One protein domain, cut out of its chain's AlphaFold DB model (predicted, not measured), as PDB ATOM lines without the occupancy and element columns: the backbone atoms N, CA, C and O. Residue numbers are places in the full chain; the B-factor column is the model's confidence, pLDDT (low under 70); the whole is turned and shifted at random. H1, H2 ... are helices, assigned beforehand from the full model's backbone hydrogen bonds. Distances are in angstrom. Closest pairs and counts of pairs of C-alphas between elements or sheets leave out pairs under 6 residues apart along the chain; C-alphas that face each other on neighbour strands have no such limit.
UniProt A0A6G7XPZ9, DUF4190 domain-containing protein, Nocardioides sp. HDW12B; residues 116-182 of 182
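What this domain is: This is residues 116 to 182 of the 182 residues of the protein "DUF4190 domain-containing protein" of Nocardioides sp. HDW12B (UniProt A0A6G7XPZ9). A long, nearly straight helix, H1, turns through a tight link into a shorter helix, H2, which folds back beside its last part as a narrow V. Residues 116 to 143, of which 118 to 143 belong to H1, stick out alone and make much of the length. The printed part has 67 residues with two named helices, H1 then H2, and no named strand: all helix. It is extended, a rod of 69 by 24 by 7 A, with a radius of gyration of the C-alphas of 20.5 A.

How they stand to each other: H1, residues 118 to 159, and H2, residues 163 to 181, form a helical hairpin, at a shallow tilt of 25 degrees, opposite ways. They touch through residues 148 to 159 of H1 and 165 to 173 of H2 alone; the closest C-alphas, of Ala 159 and Ala 165, are 5.6 A apart. O i to N i+4 pairs are within hydrogen-bond range in 37 of 38 cases in H1 and 13 of 15 in H2.

Where its parts are: H1 begins at C-alpha 118 (157.022, 150.416, 31.051) and is 61.1 A long. H2, 27.4 A long, ends at C-alpha 181 (132.995, 151.432, 67.156).

The domain as a whole: The C-alphas farthest apart, of Thr 116 and Ala 164, are 69.2 A apart. The printed part has no cut. Confidence is under 70 at residues 116 to 125, 128, 131 and 182.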
ATOM      1  N   THR A 116     162.107 145.982  28.564       48.88
ATOM      2  CA  THR A 116     160.725 145.913  28.018       48.88
ATOM      3  C   THR A 116     159.549 145.726  28.995       48.88
ATOM      4  O   THR A 116     159.169 144.604  29.314       48.88
ATOM      5  N   GLY A 117     158.858 146.819  29.350       51.19
ATOM      6  CA  GLY A 117     157.561 146.722  30.041       51.19
ATOM      7  C   GLY A 117     157.138 147.951  30.843       51.19
ATOM      8  O   GLY A 117     156.712 147.803  31.984       51.19
ATOM      9  N   ARG A 118     157.252 149.169  30.289       53.34
ATOM     10  CA  ARG A 118     157.022 150.416  31.051       53.34
ATOM     11  C   ARG A 118     155.611 150.515  31.659       53.34
ATOM     12  O   ARG A 118     155.489 151.084  32.730       53.34
ATOM     13  N   GLY A 119     154.587 149.906  31.049       56.66
ATOM     14  CA  GLY A 119     153.249 149.778  31.652       56.66
ATOM     15  C   GLY A 119     153.165 148.731  32.774       56.66
ATOM     16  O   GLY A 119     152.686 149.034  33.860       56.66
ATOM     17  N   ILE A 120     153.688 147.519  32.543       54.47
ATOM     18  CA  ILE A 120     153.588 146.380  33.482       54.47
ATOM     19  C   ILE A 120     154.423 146.609  34.753       54.47
ATOM     20  O   ILE A 120     154.021 146.228  35.849       54.47
ATOM     21  N   ALA A 121     155.570 147.285  34.637       55.28
ATOM     22  CA  ALA A 121     156.366 147.676  35.800       55.28
ATOM     23  C   ALA A 121     155.643 148.717  36.677       55.28
ATOM     24  O   ALA A 121     155.752 148.670  37.900       55.28
ATOM     25  N   ILE A 122     154.882 149.637  36.070       63.06
ATOM     26  CA  ILE A 122     154.125 150.666  36.797       63.06
ATOM     27  C   ILE A 122     152.921 150.044  37.516       63.06
ATOM     28  O   ILE A 122     152.717 150.334  38.694       63.06
ATOM     29  N   THR A 123     152.168 149.143  36.875       63.59
ATOM     30  CA  THR A 123     151.047 148.457  37.544       63.59
ATOM     31  C   THR A 123     151.516 147.579  38.704       63.59
ATOM     32  O   THR A 123     150.870 147.577  39.748       63.59
ATOM     33  N   GLY A 124     152.668 146.909  38.583       50.09
ATOM     34  CA  GLY A 124     153.277 146.161  39.689       50.09
ATOM     35  C   GLY A 124     153.636 147.036  40.898       50.09
ATOM     36  O   GLY A 124     153.369 146.645  42.031       50.09
ATOM     37  N   ILE A 125     154.174 148.241  40.671       67.31
ATOM     38  CA  ILE A 125     154.472 149.210  41.743       67.31
ATOM     39  C   ILE A 125     153.182 149.708  42.410       67.31
ATOM     40  O   ILE A 125     153.114 149.768  43.635       67.31
ATOM     41  N   ILE A 126     152.151 150.031  41.622       75.00
ATOM     42  CA  ILE A 126     150.864 150.527  42.134       75.00
ATOM     43  C   ILE A 126     150.151 149.454  42.968       75.00
ATOM     44  O   ILE A 126     149.700 149.744  44.073       75.00
ATOM     45  N   LEU A 127     150.095 148.207  42.487       70.62
ATOM     46  CA  LEU A 127     149.502 147.094  43.235       70.62
ATOM     47  C   LEU A 127     150.284 146.769  44.514       70.62
ATOM     48  O   LEU A 127     149.673 146.434  45.523       70.62
ATOM     49  N   ASN A 128     151.612 146.907  44.504       68.62
ATOM     50  CA  ASN A 128     152.428 146.733  45.705       68.62
ATOM     51  C   ASN A 128     152.171 147.845  46.740       68.62
ATOM     52  O   ASN A 128     151.983 147.541  47.912       68.62
ATOM     53  N   LEU A 129     152.069 149.109  46.308       75.38
ATOM     54  CA  LEU A 129     151.673 150.229  47.172       75.38
ATOM     55  C   LEU A 129     150.277 150.025  47.775       75.38
ATOM     56  O   LEU A 129     150.113 150.184  48.981       75.38
ATOM     57  N   LEU A 130     149.292 149.619  46.968       77.31
ATOM     58  CA  LEU A 130     147.947 149.276  47.443       77.31
ATOM     59  C   LEU A 130     147.978 148.130  48.462       77.31
ATOM     60  O   LEU A 130     147.361 148.242  49.516       77.31
ATOM     61  N   ALA A 131     148.731 147.061  48.187       68.62
ATOM     62  CA  ALA A 131     148.884 145.938  49.107       68.62
ATOM     63  C   ALA A 131     149.541 146.356  50.435       68.62
ATOM     64  O   ALA A 131     149.091 145.913  51.486       68.62
ATOM     65  N   ILE A 132     150.547 147.239  50.410       76.12
ATOM     66  CA  ILE A 132     151.162 147.796  51.626       76.12
ATOM     67  C   ILE A 132     150.146 148.636  52.406       76.12
ATOM     68  O   ILE A 132     149.994 148.418  53.601       76.12
ATOM     69  N   VAL A 133     149.420 149.550  51.754       81.00
ATOM     70  CA  VAL A 133     148.411 150.391  52.425       81.00
ATOM     71  C   VAL A 133     147.323 149.528  53.068       81.00
ATOM     72  O   VAL A 133     147.028 149.704  54.246       81.00
ATOM     73  N   ILE A 134     146.784 148.548  52.342       78.94
ATOM     74  CA  ILE A 134     145.780 147.611  52.866       78.94
ATOM     75  C   ILE A 134     146.362 146.771  54.014       78.94
ATOM     76  O   ILE A 134     145.713 146.622  55.044       78.94
ATOM     77  N   SER A 135     147.598 146.278  53.886       74.88
ATOM     78  CA  SER A 135     148.270 145.511  54.942       74.88
ATOM     79  C   SER A 135     148.536 146.339  56.200       74.88
ATOM     80  O   SER A 135     148.484 145.784  57.292       74.88
ATOM     81  N   VAL A 136     148.818 147.640  56.072       80.44
ATOM     82  CA  VAL A 136     148.985 148.551  57.215       80.44
ATOM     83  C   VAL A 136     147.638 148.829  57.875       80.44
ATOM     84  O   VAL A 136     147.546 148.731  59.092       80.44
ATOM     85  N   LEU A 137     146.580 149.101  57.103       79.81
ATOM     86  CA  LEU A 137     145.233 149.318  57.649       79.81
ATOM     87  C   LEU A 137     144.718 148.081  58.401       79.81
ATOM     88  O   LEU A 137     144.266 148.196  59.537       79.81
ATOM     89  N   ILE A 138     144.851 146.894  57.799       77.94
ATOM     90  CA  ILE A 138     144.494 145.621  58.439       77.94
ATOM     91  C   ILE A 138     145.400 145.355  59.649       77.94
ATOM     92  O   ILE A 138     144.903 144.938  60.688       77.94
ATOM     93  N   GLY A 139     146.704 145.627  59.551       74.06
ATOM     94  CA  GLY A 139     147.656 145.440  60.649       74.06
ATOM     95  C   GLY A 139     147.367 146.325  61.864       74.06
ATOM     96  O   GLY A 139     147.417 145.834  62.985       74.06
ATOM     97  N   VAL A 140     147.008 147.595  61.652       82.50
ATOM     98  CA  VAL A 140     146.596 148.521  62.724       82.50
ATOM     99  C   VAL A 140     145.258 148.096  63.328       82.50
ATOM    100  O   VAL A 140     145.129 148.073  64.549       82.50
ATOM    101  N   PHE A 141     144.281 147.713  62.499       81.81
ATOM    102  CA  PHE A 141     142.983 147.241  62.983       81.81
ATOM    103  C   PHE A 141     143.138 145.982  63.846       81.81
ATOM    104  O   PHE A 141     142.726 145.978  65.003       81.81
ATOM    105  N   ILE A 142     143.814 144.955  63.321       77.44
ATOM    106  CA  ILE A 142     144.108 143.713  64.043       77.44
ATOM    107  C   ILE A 142     144.917 144.010  65.309       77.44
ATOM    108  O   ILE A 142     144.504 143.570  66.374       77.44
ATOM    109  N   GLY A 143     145.999 144.792  65.225       80.50
ATOM    110  CA  GLY A 143     146.807 145.184  66.386       80.50
ATOM    111  C   GLY A 143     145.956 145.785  67.504       80.50
ATOM    112  O   GLY A 143     145.962 145.261  68.609       80.50
ATOM    113  N   SER A 144     145.105 146.766  67.185       80.19
ATOM    114  CA  SER A 144     144.238 147.411  68.181       80.19
ATOM    115  C   SER A 144     143.231 146.466  68.854       80.19
ATOM    116  O   SER A 144     142.884 146.674  70.012       80.19
ATOM    117  N   ILE A 145     142.776 145.413  68.164       81.75
ATOM    118  CA  ILE A 145     141.901 144.385  68.750       81.75
ATOM    119  C   ILE A 145     142.713 143.382  69.585       81.75
ATOM    120  O   ILE A 145     142.248 142.941  70.634       81.75
ATOM    121  N   PHE A 146     143.927 143.037  69.149       82.94
ATOM    122  CA  PHE A 146     144.829 142.155  69.889       82.94
ATOM    123  C   PHE A 146     145.325 142.796  71.189       82.94
ATOM    124  O   PHE A 146     145.290 142.126  72.216       82.94
ATOM    125  N   ASP A 147     145.699 144.078  71.177       85.81
ATOM    126  CA  ASP A 147     146.110 144.826  72.373       85.81
ATOM    127  C   ASP A 147     144.987 144.816  73.427       85.81
ATOM    128  O   ASP A 147     145.205 144.463  74.585       85.81
ATOM    129  N   LYS A 148     143.744 145.081  73.007       80.06
ATOM    130  CA  LYS A 148     142.557 145.005  73.877       80.06
ATOM    131  C   LYS A 148     142.295 143.603  74.420       80.06
ATOM    132  O   LYS A 148     141.991 143.444  75.601       80.06
ATOM    133  N   ALA A 149     142.428 142.578  73.580       79.94
ATOM    134  CA  ALA A 149     142.279 141.188  74.004       79.94
ATOM    135  C   ALA A 149     143.377 140.766  75.000       79.94
ATOM    136  O   ALA A 149     143.095 140.000  75.922       79.94
ATOM    137  N   GLN A 150     144.605 141.280  74.851       86.62
ATOM    138  CA  GLN A 150     145.696 141.073  75.808       86.62
ATOM    139  C   GLN A 150     145.401 141.769  77.141       86.62
ATOM    140  O   GLN A 150     145.484 141.111  78.175       86.62
ATOM    141  N   ASN A 151     144.976 143.036  77.121       85.12
ATOM    142  CA  ASN A 151     144.615 143.795  78.326       85.12
ATOM    143  C   ASN A 151     143.482 143.114  79.115       85.12
ATOM    144  O   ASN A 151     143.580 142.956  80.331       85.12
ATOM    145  N   TYR A 152     142.432 142.647  78.428       85.25
ATOM    146  CA  TYR A 152     141.354 141.876  79.054       85.25
ATOM    147  C   TYR A 152     141.862 140.550  79.645       85.25
ATOM    148  O   TYR A 152     141.560 140.229  80.794       85.25
ATOM    149  N   ALA A 153     142.675 139.795  78.897       87.00
ATOM    150  CA  ALA A 153     143.245 138.539  79.379       87.00
ATOM    151  C   ALA A 153     144.158 138.740  80.602       87.00
ATOM    152  O   ALA A 153     144.126 137.927  81.526       87.00
ATOM    153  N   GLU A 154     144.936 139.823  80.644       89.69
ATOM    154  CA  GLU A 154     145.767 140.195  81.791       89.69
ATOM    155  C   GLU A 154     144.913 140.635  82.992       89.69
ATOM    156  O   GLU A 154     145.163 140.179  84.107       89.69
ATOM    157  N   CYS A 155     143.846 141.413  82.774       89.75
ATOM    158  CA  CYS A 155     142.879 141.784  83.815       89.75
ATOM    159  C   CYS A 155     142.243 140.545  84.467       89.75
ATOM    160  O   CYS A 155     142.311 140.385  85.686       89.75
ATOM    161  N   VAL A 156     141.713 139.613  83.665       89.50
ATOM    162  CA  VAL A 156     141.102 138.366  84.161       89.50
ATOM    163  C   VAL A 156     142.134 137.463  84.849       89.50
ATOM    164  O   VAL A 156     141.844 136.881  85.892       89.50
ATOM    165  N   THR A 157     143.360 137.383  84.321       91.56
ATOM    166  CA  THR A 157     144.452 136.610  84.946       91.56
ATOM    167  C   THR A 157     144.852 137.188  86.309       91.56
ATOM    168  O   THR A 157     145.127 136.425  87.233       91.56
ATOM    169  N   ASN A 158     144.854 138.517  86.457       92.88
ATOM    170  CA  ASN A 158     145.142 139.198  87.722       92.88
ATOM    171  C   ASN A 158     143.972 139.129  88.722       92.88
ATOM    172  O   ASN A 158     144.215 139.089  89.928       92.88
ATOM    173  N   ALA A 159     142.722 139.098  88.246       88.19
ATOM    174  CA  ALA A 159     141.521 138.957  89.077       88.19
ATOM    175  C   ALA A 159     141.373 137.551  89.693       88.19
ATOM    176  O   ALA A 159     140.903 137.409  90.823       88.19
ATOM    177  N   GLY A 160     141.797 136.503  88.978       87.00
ATOM    178  CA  GLY A 160     141.770 135.126  89.477       87.00
ATOM    179  C   GLY A 160     140.347 134.611  89.737       87.00
ATOM    180  O   GLY A 160     139.507 134.627  88.843       87.00
ATOM    181  N   ASP A 161     140.089 134.128  90.956       85.81
ATOM    182  CA  ASP A 161     138.779 133.602  91.393       85.81
ATOM    183  C   ASP A 161     137.806 134.702  91.883       85.81
ATOM    184  O   ASP A 161     136.666 134.411  92.258       85.81
ATOM    185  N   ASP A 162     138.230 135.972  91.918       91.06
ATOM    186  CA  ASP A 162     137.423 137.062  92.474       91.06
ATOM    187  C   ASP A 162     136.372 137.551  91.459       91.06
ATOM    188  O   ASP A 162     136.608 138.433  90.628       91.06
ATOM    189  N   GLN A 163     135.187 136.932  91.503       86.56
ATOM    190  CA  GLN A 163     134.108 137.137  90.524       86.56
ATOM    191  C   GLN A 163     133.715 138.614  90.353       86.56
ATOM    192  O   GLN A 163     133.446 139.057  89.238       86.56
ATOM    193  N   ALA A 164     133.757 139.406  91.430       89.75
ATOM    194  CA  ALA A 164     133.431 140.830  91.378       89.75
ATOM    195  C   ALA A 164     134.459 141.660  90.580       89.75
ATOM    196  O   ALA A 164     134.104 142.719  90.056       89.75
ATOM    197  N   ALA A 165     135.709 141.193  90.484       88.31
ATOM    198  CA  ALA A 165     136.762 141.808  89.680       88.31
ATOM    199  C   ALA A 165     136.711 141.344  88.213       88.31
ATOM    200  O   ALA A 165     136.891 142.163  87.313       88.31
ATOM    201  N   VAL A 166     136.366 140.079  87.945       87.62
ATOM    202  CA  VAL A 166     136.124 139.592  86.568       87.62
ATOM    203  C   VAL A 166     134.965 140.359  85.915       87.62
ATOM    204  O   VAL A 166     135.100 140.848  84.794       87.62
ATOM    205  N   ASP A 167     133.878 140.582  86.661       91.12
ATOM    206  CA  ASP A 167     132.750 141.428  86.250       91.12
ATOM    207  C   ASP A 167     133.166 142.880  85.926       91.12
ATOM    208  O   ASP A 167     132.500 143.555  85.140       91.12
ATOM    209  N   GLN A 168     134.231 143.402  86.553       90.88
ATOM    210  CA  GLN A 168     134.790 144.723  86.230       90.88
ATOM    211  C   GLN A 168     135.584 144.674  84.918       90.88
ATOM    212  O   GLN A 168     135.322 145.494  84.041       90.88
ATOM    213  N   CYS A 169     136.451 143.670  84.734       91.06
ATOM    214  CA  CYS A 169     137.210 143.473  83.493       91.06
ATOM    215  C   CYS A 169     136.307 143.373  82.247       91.06
ATOM    216  O   CYS A 169     136.653 143.913  81.196       91.06
ATOM    217  N   GLU A 170     135.150 142.701  82.340       89.44
ATOM    218  CA  GLU A 170     134.211 142.592  81.211       89.44
ATOM    219  C   GLU A 170     133.575 143.946  80.852       89.44
ATOM    220  O   GLU A 170     133.444 144.267  79.669       89.44
ATOM    221  N   ARG A 171     133.220 144.769  81.852       91.75
ATOM    222  CA  ARG A 171     132.648 146.107  81.621       91.75
ATOM    223  C   ARG A 171     133.657 147.065  80.997       91.75
ATOM    224  O   ARG A 171     133.331 147.685  79.990       91.75
ATOM    225  N   ASP A 172     134.878 147.125  81.521       89.31
ATOM    226  CA  ASP A 172     135.918 148.015  80.991       89.31
ATOM    227  C   ASP A 172     136.258 147.671  79.526       89.31
ATOM    228  O   ASP A 172     136.337 148.557  78.672       89.31
ATOM    229  N   PHE A 173     136.365 146.377  79.193       88.75
ATOM    230  CA  PHE A 173     136.564 145.928  77.810       88.75
ATOM    231  C   PHE A 173     135.377 146.290  76.900       88.75
ATOM    232  O   PHE A 173     135.571 146.699  75.751       88.75
ATOM    233  N   ARG A 174     134.142 146.163  77.401       89.12
ATOM    234  CA  ARG A 174     132.918 146.521  76.671       89.12
ATOM    235  C   ARG A 174     132.891 148.009  76.322       89.12
ATOM    236  O   ARG A 174     132.680 148.343  75.157       89.12
ATOM    237  N   ASP A 175     133.172 148.870  77.295       88.88
ATOM    238  CA  ASP A 175     133.190 150.324  77.120       88.88
ATOM    239  C   ASP A 175     134.306 150.757  76.149       88.88
ATOM    240  O   ASP A 175     134.082 151.588  75.264       88.88
ATOM    241  N   GLU A 176     135.492 150.135  76.218       84.00
ATOM    242  CA  GLU A 176     136.561 150.363  75.239       84.00
ATOM    243  C   GLU A 176     136.160 149.967  73.810       84.00
ATOM    244  O   GLU A 176     136.538 150.650  72.852       84.00
ATOM    245  N   VAL A 177     135.463 148.839  73.624       84.81
ATOM    246  CA  VAL A 177     135.011 148.365  72.302       84.81
ATOM    247  C   VAL A 177     133.902 149.257  71.743       84.81
ATOM    248  O   VAL A 177     133.959 149.614  70.563       84.81
ATOM    249  N   GLU A 178     132.940 149.676  72.568       86.25
ATOM    250  CA  GLU A 178     131.878 150.601  72.154       86.25
ATOM    251  C   GLU A 178     132.456 151.960  71.732       86.25
ATOM    252  O   GLU A 178     132.149 152.438  70.638       86.25
ATOM    253  N   ASN A 179     133.388 152.526  72.507       84.88
ATOM    254  CA  ASN A 179     134.055 153.794  72.185       84.88
ATOM    255  C   ASN A 179     134.972 153.735  70.941       84.88
ATOM    256  O   ASN A 179     135.335 154.772  70.397       84.88
ATOM    257  N   GLN A 180     135.367 152.544  70.473       80.00
ATOM    258  CA  GLN A 180     136.133 152.382  69.223       80.00
ATOM    259  C   GLN A 180     135.234 152.121  67.998       80.00
ATOM    260  O   GLN A 180     135.705 152.190  66.862       80.00
ATOM    261  N   THR A 181     133.958 151.793  68.215       78.25
ATOM    262  CA  THR A 181     132.995 151.432  67.156       78.25
ATOM    263  C   THR A 181     132.091 152.610  66.753       78.25
ATOM    264  O   THR A 181     131.398 152.527  65.738       78.25
ATOM    265  N   ASN A 182     132.108 153.697  67.532       69.81
ATOM    266  CA  ASN A 182     131.268 154.894  67.400       69.81
ATOM    267  C   ASN A 182     132.070 156.099  66.869       69.81
ATOM    268  O   ASN A 182     131.521 156.834  66.019       69.81
TER     269      ASN A 182